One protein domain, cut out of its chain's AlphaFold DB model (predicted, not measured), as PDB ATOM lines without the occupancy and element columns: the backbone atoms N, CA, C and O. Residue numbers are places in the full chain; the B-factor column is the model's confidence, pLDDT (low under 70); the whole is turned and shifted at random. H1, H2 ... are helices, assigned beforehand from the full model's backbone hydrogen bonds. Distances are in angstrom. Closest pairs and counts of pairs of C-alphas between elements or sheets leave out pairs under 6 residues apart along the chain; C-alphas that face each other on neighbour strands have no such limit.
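AT A GLANCE: This is residues 156 to 228 of the 252 residues of an uncharacterized protein of Pterula gracilis (UniProt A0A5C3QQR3). A helical hairpin, H2 and H3, makes the middle of a loose, flat model, with H1 spread out to one side of it and the long H4 folded back on the other, both near H3 without packing on it. Residues 217 to 228, the last part of H4, stick out free. The printed part has 73 residues with four named helices, H1 to H4 in order along the chain, and no named strand; its class is all helix. The whole is loose, with a radius of gyration of the C-alphas of 14.0 A, and spans 43 by 35 by 13 A.

HOW THE PARTS SIT: H1, residues 156 to 170, and H2, residues 175 to 184, are close but not clearly touching; their closest C-alphas, of Val 170 and Gln 178, are 7.0 A apart. H2 and H3, residues 188 to 202, touch as a hairpin, opposite ways at a shallow tilt of 27 degrees; their closest C-alphas, of Gly 182 and Phe 191, are 4.2 A apart. H1 and H3 are close but not clearly touching, the same way at a shallow tilt of 23 degrees, with the C-alphas of Val 170 and Trp 190 closest at 7.7 A. H3 and H4, residues 209 to 228, are close but not clearly touching, opposite ways at a shallow tilt of 15 degrees; their closest C-alphas, of Val 199 and Phe 212, are 7.7 A apart. H4 is apart from H1 and H2. Every O i to N i+4 pair is within hydrogen-bond range in H2 and H3, against 9 of 11 in H1 and 15 of 16 in H4.

IN THESE COORDINATES: H1 begins at C-alpha 156 (66.600, 0.847, 52.248) and is 20.8 A long. H2 is 14.2 A long, and H3 20.9 A. H4, 29.2 A long, ends at C-alpha 228 (45.856, -10.418, 56.553).

THE WHOLE: The two C-alphas farthest apart, of Glu 156 and Leu 206, are 43.4 A apart. The printed part has no cut and no long link. Confidence is low, with pLDDT under 70, at residues 205 to 214, 219 and 222 to 228.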
ATOM      1  N   GLU A 156      68.021   0.476  52.161       71.38
ATOM      2  CA  GLU A 156      66.600   0.847  52.248       71.38
ATOM      3  C   GLU A 156      66.383   2.354  52.034       71.38
ATOM      4  O   GLU A 156      65.549   2.764  51.231       71.38
ATOM      5  N   ALA A 157      67.216   3.191  52.655       70.50
ATOM      6  CA  ALA A 157      67.129   4.644  52.525       70.50
ATOM      7  C   ALA A 157      67.477   5.149  51.109       70.50
ATOM      8  O   ALA A 157      67.120   6.272  50.750       70.50
ATOM      9  N   ARG A 158      68.144   4.336  50.273       70.50
ATOM     10  CA  ARG A 158      68.385   4.678  48.857       70.50
ATOM     11  C   ARG A 158      67.114   4.573  48.031       70.50
ATOM     12  O   ARG A 158      66.936   5.374  47.119       70.50
ATOM     13  N   GLN A 159      66.242   3.619  48.347       74.00
ATOM     14  CA  GLN A 159      64.990   3.449  47.622       74.00
ATOM     15  C   GLN A 159      64.047   4.622  47.895       74.00
ATOM     16  O   GLN A 159      63.522   5.204  46.950       74.00
ATOM     17  N   ASP A 160      63.924   5.045  49.152       75.12
ATOM     18  CA  ASP A 160      63.114   6.211  49.523       75.12
ATOM     19  C   ASP A 160      63.672   7.509  48.920       75.12
ATOM     20  O   ASP A 160      62.927   8.349  48.404       75.12
ATOM     21  N   LEU A 161      65.001   7.662  48.901       76.31
ATOM     22  CA  LEU A 161      65.647   8.800  48.247       76.31
ATOM     23  C   LEU A 161      65.421   8.786  46.729       76.31
ATOM     24  O   LEU A 161      65.135   9.827  46.140       76.31
ATOM     25  N   ALA A 162      65.513   7.621  46.090       77.44
ATOM     26  CA  ALA A 162      65.227   7.487  44.669       77.44
ATOM     27  C   ALA A 162      63.770   7.822  44.356       77.44
ATOM     28  O   ALA A 162      63.503   8.584  43.429       77.44
ATOM     29  N   ILE A 163      62.845   7.325  45.172       79.69
ATOM     30  CA  ILE A 163      61.418   7.613  45.059       79.69
ATOM     31  C   ILE A 163      61.154   9.117  45.203       79.69
ATOM     32  O   ILE A 163      60.501   9.692  44.338       79.69
ATOM     33  N   SER A 164      61.707   9.776  46.225       79.38
ATOM     34  CA  SER A 164      61.524  11.225  46.423       79.38
ATOM     35  C   SER A 164      62.119  12.073  45.292       79.38
ATOM     36  O   SER A 164      61.557  13.099  44.922       79.38
ATOM     37  N   LYS A 165      63.235  11.644  44.692       78.56
ATOM     38  CA  LYS A 165      63.833  12.324  43.531       78.56
ATOM     39  C   LYS A 165      63.012  12.122  42.261       78.56
ATOM     40  O   LYS A 165      62.905  13.044  41.455       78.56
ATOM     41  N   LEU A 166      62.455  10.925  42.083       80.56
ATOM     42  CA  LEU A 166      61.547  10.614  40.981       80.56
ATOM     43  C   LEU A 166      60.217  11.356  41.120       80.56
ATOM     44  O   LEU A 166      59.618  11.669  40.101       80.56
ATOM     45  N   ASP A 167      59.802  11.701  42.339       82.44
ATOM     46  CA  ASP A 167      58.572  12.451  42.602       82.44
ATOM     47  C   ASP A 167      58.500  13.750  41.782       82.44
ATOM     48  O   ASP A 167      57.469  14.046  41.188       82.44
ATOM     49  N   ILE A 168      59.634  14.448  41.624       78.25
ATOM     50  CA  ILE A 168      59.756  15.664  40.797       78.25
ATOM     51  C   ILE A 168      59.452  15.383  39.319       78.25
ATOM     52  O   ILE A 168      58.861  16.215  38.641       78.25
ATOM     53  N   LEU A 169      59.854  14.218  38.809       77.00
ATOM     54  CA  LEU A 169      59.629  13.826  37.414       77.00
ATOM     55  C   LEU A 169      58.222  13.265  37.188       77.00
ATOM     56  O   LEU A 169      57.762  13.201  36.052       77.00
ATOM     57  N   VAL A 170      57.558  12.829  38.258       82.88
ATOM     58  CA  VAL A 170      56.236  12.203  38.199       82.88
ATOM     59  C   VAL A 170      55.119  13.246  38.170       82.88
ATOM     60  O   VAL A 170      54.032  12.919  37.701       82.88
ATOM     61  N   VAL A 171      55.375  14.494  38.588       83.81
ATOM     62  CA  VAL A 171      54.371  15.579  38.632       83.81
ATOM     63  C   VAL A 171      53.651  15.781  37.292       83.81
ATOM     64  O   VAL A 171      52.436  15.964  37.299       83.81
ATOM     65  N   ASP A 172      54.366  15.667  36.170       85.19
ATOM     66  CA  ASP A 172      53.840  15.946  34.823       85.19
ATOM     67  C   ASP A 172      53.250  14.715  34.106       85.19
ATOM     68  O   ASP A 172      52.857  14.796  32.941       85.19
ATOM     69  N   LEU A 173      53.208  13.553  34.762       90.19
ATOM     70  CA  LEU A 173      52.631  12.345  34.170       90.19
ATOM     71  C   LEU A 173      51.105  12.413  34.109       90.19
ATOM     72  O   LEU A 173      50.453  12.977  34.989       90.19
ATOM     73  N   GLU A 174      50.530  11.752  33.101       93.56
ATOM     74  CA  GLU A 174      49.083  11.577  33.020       93.56
ATOM     75  C   GLU A 174      48.577  10.875  34.300       93.56
ATOM     76  O   GLU A 174      49.199   9.909  34.760       93.56
ATOM     77  N   PRO A 175      47.446  11.303  34.896       94.06
ATOM     78  CA  PRO A 175      46.946  10.719  36.142       94.06
ATOM     79  C   PRO A 175      46.784   9.191  36.098       94.06
ATOM     80  O   PRO A 175      47.003   8.511  37.103       94.06
ATOM     81  N   LEU A 176      46.427   8.633  34.935       92.06
ATOM     82  CA  LEU A 176      46.341   7.185  34.719       92.06
ATOM     83  C   LEU A 176      47.710   6.501  34.815       92.06
ATOM     84  O   LEU A 176      47.829   5.464  35.476       92.06
ATOM     85  N   ASP A 177      48.740   7.100  34.222       93.44
ATOM     86  CA  ASP A 177      50.111   6.596  34.282       93.44
ATOM     87  C   ASP A 177      50.667   6.677  35.707       93.44
ATOM     88  O   ASP A 177      51.302   5.727  36.171       93.44
ATOM     89  N   GLN A 178      50.357   7.744  36.454       92.88
ATOM     90  CA  GLN A 178      50.715   7.853  37.875       92.88
ATOM     91  C   GLN A 178      50.109   6.717  38.713       92.88
ATOM     92  O   GLN A 178      50.805   6.101  39.526       92.88
ATOM     93  N   VAL A 179      48.828   6.389  38.498       92.62
ATOM     94  CA  VAL A 179      48.159   5.269  39.186       92.62
ATOM     95  C   VAL A 179      48.789   3.930  38.799       92.62
ATOM     96  O   VAL A 179      49.048   3.092  39.672       92.62
ATOM     97  N   ALA A 180      49.060   3.718  37.508       91.56
ATOM     98  CA  ALA A 180      49.682   2.494  37.013       91.56
ATOM     99  C   ALA A 180      51.096   2.298  37.590       91.56
ATOM    100  O   ALA A 180      51.416   1.207  38.080       91.56
ATOM    101  N   LEU A 181      51.917   3.351  37.605       88.69
ATOM    102  CA  LEU A 181      53.257   3.346  38.199       88.69
ATOM    103  C   LEU A 181      53.206   3.144  39.713       88.69
ATOM    104  O   LEU A 181      53.910   2.275  40.233       88.69
ATOM    105  N   GLY A 182      52.336   3.872  40.418       91.75
ATOM    106  CA  GLY A 182      52.147   3.727  41.862       91.75
ATOM    107  C   GLY A 182      51.766   2.300  42.255       91.75
ATOM    108  O   GLY A 182      52.327   1.736  43.195       91.75
ATOM    109  N   ARG A 183      50.893   1.650  41.481       90.25
ATOM    110  CA  ARG A 183      50.525   0.243  41.698       90.25
ATOM    111  C   ARG A 183      51.670  -0.724  41.378       90.25
ATOM    112  O   ARG A 183      51.884  -1.674  42.131       90.25
ATOM    113  N   THR A 184      52.387  -0.502  40.280       89.31
ATOM    114  CA  THR A 184      53.471  -1.389  39.814       89.31
ATOM    115  C   THR A 184      54.662  -1.363  40.770       89.31
ATOM    116  O   THR A 184      55.189  -2.413  41.131       89.31
ATOM    117  N   HIS A 185      55.029  -0.175  41.250       84.19
ATOM    118  CA  HIS A 185      56.162   0.038  42.154       84.19
ATOM    119  C   HIS A 185      55.773   0.068  43.637       84.19
ATOM    120  O   HIS A 185      56.627   0.312  44.484       84.19
ATOM    121  N   ARG A 186      54.497  -0.194  43.966       87.06
ATOM    122  CA  ARG A 186      53.943  -0.117  45.331       87.06
ATOM    123  C   ARG A 186      54.204   1.232  46.015       87.06
ATOM    124  O   ARG A 186      54.365   1.295  47.230       87.06
ATOM    125  N   ASN A 187      54.223   2.308  45.235       88.81
ATOM    126  CA  ASN A 187      54.362   3.661  45.743       88.81
ATOM    127  C   ASN A 187      52.976   4.268  45.990       88.81
ATOM    128  O   ASN A 187      52.295   4.727  45.069       88.81
ATOM    129  N   THR A 188      52.564   4.264  47.258       87.69
ATOM    130  CA  THR A 188      51.259   4.774  47.691       87.69
ATOM    131  C   THR A 188      51.091   6.264  47.400       87.69
ATOM    132  O   THR A 188      49.979   6.679  47.086       87.69
ATOM    133  N   LEU A 189      52.165   7.063  47.453       89.50
ATOM    134  CA  LEU A 189      52.087   8.503  47.187       89.50
ATOM    135  C   LEU A 189      51.689   8.767  45.734       89.50
ATOM    136  O   LEU A 189      50.707   9.465  45.496       89.50
ATOM    137  N   TRP A 190      52.365   8.131  44.773       92.62
ATOM    138  CA  TRP A 190      52.040   8.267  43.344       92.62
ATOM    139  C   TRP A 190      50.651   7.734  43.016       92.62
ATOM    140  O   TRP A 190      49.894   8.360  42.276       92.62
ATOM    141  N   PHE A 191      50.285   6.602  43.619       92.38
ATOM    142  CA  PHE A 191      48.962   6.019  43.445       92.38
ATOM    143  C   PHE A 191      47.853   6.969  43.922       92.38
ATOM    144  O   PHE A 191      46.890   7.221  43.197       92.38
ATOM    145  N   MET A 192      47.996   7.528  45.127       91.31
ATOM    146  CA  MET A 192      47.008   8.444  45.701       91.31
ATOM    147  C   MET A 192      46.988   9.798  44.989       91.31
ATOM    148  O   MET A 192      45.907  10.364  44.812       91.31
ATOM    149  N   ALA A 193      48.142  10.308  44.551       92.19
ATOM    150  CA  ALA A 193      48.232  11.526  43.753       92.19
ATOM    151  C   ALA A 193      47.460  11.379  42.432       92.19
ATOM    152  O   ALA A 193      46.555  12.176  42.174       92.19
ATOM    153  N   GLY A 194      47.719  10.311  41.668       93.56
ATOM    154  CA  GLY A 194      47.016  10.044  40.412       93.56
ATOM    155  C   GLY A 194      45.508   9.851  40.609       93.56
ATOM    156  O   GLY A 194      44.706  10.455  39.896       93.56
ATOM    157  N   LEU A 195      45.091   9.105  41.643       92.69
ATOM    158  CA  LEU A 195      43.667   8.971  41.982       92.69
ATOM    159  C   LEU A 195      43.026  10.318  42.335       92.69
ATOM    160  O   LEU A 195      41.922  10.607  41.882       92.69
ATOM    161  N   THR A 196      43.708  11.155  43.117       92.31
ATOM    162  CA  THR A 196      43.201  12.477  43.511       92.31
ATOM    163  C   THR A 196      42.996  13.369  42.291       92.31
ATOM    164  O   THR A 196      41.982  14.064  42.198       92.31
ATOM    165  N   GLN A 197      43.924  13.329  41.335       92.12
ATOM    166  CA  GLN A 197      43.795  14.070  40.083       92.12
ATOM    167  C   GLN A 197      42.631  13.550  39.228       92.12
ATOM    168  O   GLN A 197      41.830  14.356  38.756       92.12
ATOM    169  N   LEU A 198      42.452  12.229  39.113       92.00
ATOM    170  CA  LEU A 198      41.308  11.634  38.404       92.00
ATOM    171  C   LEU A 198      39.962  12.025  39.031       92.00
ATOM    172  O   LEU A 198      39.002  12.324  38.319       92.00
ATOM    173  N   VAL A 199      39.877  12.076  40.362       88.06
ATOM    174  CA  VAL A 199      38.662  12.534  41.061       88.06
ATOM    175  C   VAL A 199      38.375  13.993  40.756       88.06
ATOM    176  O   VAL A 199      37.231  14.358  40.496       88.06
ATOM    177  N   ARG A 200      39.408  14.838  40.778       87.75
ATOM    178  CA  ARG A 200      39.255  16.264  40.477       87.75
ATOM    179  C   ARG A 200      38.803  16.481  39.034       87.75
ATOM    180  O   ARG A 200      37.876  17.256  38.826       87.75
ATOM    181  N   ALA A 201      39.384  15.750  38.082       87.12
ATOM    182  CA  ALA A 201      39.021  15.819  36.666       87.12
ATOM    183  C   ALA A 201      37.592  15.316  36.394       87.12
ATOM    184  O   ALA A 201      36.877  15.879  35.577       87.12
ATOM    185  N   THR A 202      37.140  14.277  37.102       81.44
ATOM    186  CA  THR A 202      35.768  13.756  36.948       81.44
ATOM    187  C   THR A 202      34.720  14.604  37.672       81.44
ATOM    188  O   THR A 202      33.560  14.633  37.261       81.44
ATOM    189  N   SER A 203      35.112  15.337  38.720       72.88
ATOM    190  CA  SER A 203      34.212  16.210  39.480       72.88
ATOM    191  C   SER A 203      33.739  17.440  38.701       72.88
ATOM    192  O   SER A 203      32.758  18.049  39.127       72.88
ATOM    193  N   SER A 204      34.403  17.824  37.608       74.06
ATOM    194  CA  SER A 204      33.965  18.953  36.782       74.06
ATOM    195  C   SER A 204      32.879  18.591  35.772       74.06
ATOM    196  O   SER A 204      32.229  19.507  35.279       74.06
ATOM    197  N   GLU A 205      32.653  17.303  35.469       66.62
ATOM    198  CA  GLU A 205      31.757  16.932  34.366       66.62
ATOM    199  C   GLU A 205      30.403  16.312  34.752       66.62
ATOM    200  O   GLU A 205      29.444  16.681  34.090       66.62
ATOM    201  N   LEU A 206      30.208  15.452  35.772       58.62
ATOM    202  CA  LEU A 206      28.867  14.845  36.025       58.62
ATOM    203  C   LEU A 206      28.719  14.113  37.392       58.62
ATOM    204  O   LEU A 206      29.716  13.806  38.046       58.62
ATOM    205  N   PRO A 207      27.484  13.770  37.845       58.12
ATOM    206  CA  PRO A 207      27.158  13.290  39.194       58.12
ATOM    207  C   PRO A 207      27.432  11.784  39.397       58.12
ATOM    208  O   PRO A 207      26.653  11.070  40.029       58.12
ATOM    209  N   HIS A 208      28.562  11.274  38.905       52.62
ATOM    210  CA  HIS A 208      28.979   9.871  39.053       52.62
ATOM    211  C   HIS A 208      29.897   9.637  40.263       52.62
ATOM    212  O   HIS A 208      30.851   8.860  40.207       52.62
ATOM    213  N   ARG A 209      29.583  10.266  41.404       55.97
ATOM    214  CA  ARG A 209      30.303  10.046  42.673       55.97
ATOM    215  C   ARG A 209      30.304   8.569  43.096       55.97
ATOM    216  O   ARG A 209      31.285   8.094  43.654       55.97
ATOM    217  N   THR A 210      29.249   7.817  42.791       59.69
ATOM    218  CA  THR A 210      29.052   6.437  43.263       59.69
ATOM    219  C   THR A 210      30.023   5.423  42.655       59.69
ATOM    220  O   THR A 210      30.498   4.544  43.368       59.69
ATOM    221  N   ALA A 211      30.374   5.547  41.371       62.69
ATOM    222  CA  ALA A 211      31.277   4.593  40.715       62.69
ATOM    223  C   ALA A 211      32.718   4.696  41.249       62.69
ATOM    224  O   ALA A 211      33.398   3.683  41.422       62.69
ATOM    225  N   PHE A 212      33.159   5.913  41.584       66.81
ATOM    226  CA  PHE A 212      34.483   6.147  42.157       66.81
ATOM    227  C   PHE A 212      34.615   5.554  43.567       66.81
ATOM    228  O   PHE A 212      35.592   4.860  43.854       66.81
ATOM    229  N   PHE A 213      33.608   5.747  44.429       67.75
ATOM    230  CA  PHE A 213      33.613   5.142  45.764       67.75
ATOM    231  C   PHE A 213      33.644   3.612  45.701       67.75
ATOM    232  O   PHE A 213      34.358   3.001  46.489       67.75
ATOM    233  N   LEU A 214      32.958   2.983  44.742       68.00
ATOM    234  CA  LEU A 214      32.983   1.523  44.589       68.00
ATOM    235  C   LEU A 214      34.361   0.990  44.167       68.00
ATOM    236  O   LEU A 214      34.801  -0.037  44.687       68.00
ATOM    237  N   LEU A 215      35.082   1.701  43.296       70.38
ATOM    238  CA  LEU A 215      36.458   1.340  42.930       70.38
ATOM    239  C   LEU A 215      37.434   1.538  44.098       70.38
ATOM    240  O   LEU A 215      38.279   0.674  44.346       70.38
ATOM    241  N   LEU A 216      37.285   2.628  44.856       73.94
ATOM    242  CA  LEU A 216      38.123   2.909  46.023       73.94
ATOM    243  C   LEU A 216      37.887   1.894  47.155       73.94
ATOM    244  O   LEU A 216      38.844   1.357  47.715       73.94
ATOM    245  N   TYR A 217      36.624   1.569  47.449       71.50
ATOM    246  CA  TYR A 217      36.264   0.550  48.440       71.50
ATOM    247  C   TYR A 217      36.687  -0.855  48.008       71.50
ATOM    248  O   TYR A 217      37.155  -1.628  48.843       71.50
ATOM    249  N   GLY A 218      36.588  -1.186  46.717       74.44
ATOM    250  CA  GLY A 218      37.109  -2.445  46.185       74.44
ATOM    251  C   GLY A 218      38.625  -2.572  46.371       74.44
ATOM    252  O   GLY A 218      39.116  -3.629  46.770       74.44
ATOM    253  N   TYR A 219      39.367  -1.483  46.156       69.50
ATOM    254  CA  TYR A 219      40.820  -1.461  46.328       69.50
ATOM    255  C   TYR A 219      41.244  -1.561  47.802       69.50
ATOM    256  O   TYR A 219      42.069  -2.410  48.148       69.50
ATOM    257  N   LEU A 220      40.640  -0.759  48.686       72.69
ATOM    258  CA  LEU A 220      40.918  -0.800  50.128       72.69
ATOM    259  C   LEU A 220      40.487  -2.135  50.756       72.69
ATOM    260  O   LEU A 220      41.238  -2.730  51.533       72.69
ATOM    261  N   GLY A 221      39.327  -2.661  50.357       72.06
ATOM    262  CA  GLY A 221      38.845  -3.971  50.793       72.06
ATOM    263  C   GLY A 221      39.720  -5.131  50.302       72.06
ATOM    264  O   GLY A 221      39.893  -6.122  51.016       72.06
ATOM    265  N   GLY A 222      40.317  -5.010  49.112       67.25
ATOM    266  CA  GLY A 222      41.267  -5.983  48.567       67.25
ATOM    267  C   GLY A 222      42.638  -5.949  49.248       67.25
ATOM    268  O   GLY A 222      43.219  -7.009  49.506       67.25
ATOM    269  N   LEU A 223      43.141  -4.758  49.595       58.47
ATOM    270  CA  LEU A 223      44.384  -4.617  50.361       58.47
ATOM    271  C   LEU A 223      44.251  -5.254  51.746       58.47
ATOM    272  O   LEU A 223      45.125  -6.022  52.144       58.47
ATOM    273  N   HIS A 224      43.139  -5.014  52.442       56.12
ATOM    274  CA  HIS A 224      42.928  -5.555  53.786       56.12
ATOM    275  C   HIS A 224      42.989  -7.094  53.820       56.12
ATOM    276  O   HIS A 224      43.539  -7.679  54.751       56.12
ATOM    277  N   ARG A 225      42.501  -7.776  52.770       59.91
ATOM    278  CA  ARG A 225      42.577  -9.248  52.683       59.91
ATOM    279  C   ARG A 225      43.982  -9.774  52.383       59.91
ATOM    280  O   ARG A 225      44.319 -10.856  52.852       59.91
ATOM    281  N   ARG A 226      44.809  -9.038  51.631       56.28
ATOM    282  CA  ARG A 226      46.190  -9.462  51.324       56.28
ATOM    283  C   ARG A 226      47.161  -9.193  52.468       56.28
ATOM    284  O   ARG A 226      48.026 -10.025  52.709       56.28
ATOM    285  N   TRP A 227      46.993  -8.101  53.211       52.03
ATOM    286  CA  TRP A 227      47.789  -7.854  54.419       52.03
ATOM    287  C   TRP A 227      47.474  -8.859  55.539       52.03
ATOM    288  O   TRP A 227      48.381  -9.265  56.260       52.03
ATOM    289  N   ALA A 228      46.235  -9.359  55.616       54.44
ATOM    290  CA  ALA A 228      45.856 -10.418  56.553       54.44
ATOM    291  C   ALA A 228      46.476 -11.801  56.243       54.44
ATOM    292  O   ALA A 228      46.519 -12.650  57.126       54.44
TER     293      ALA A 228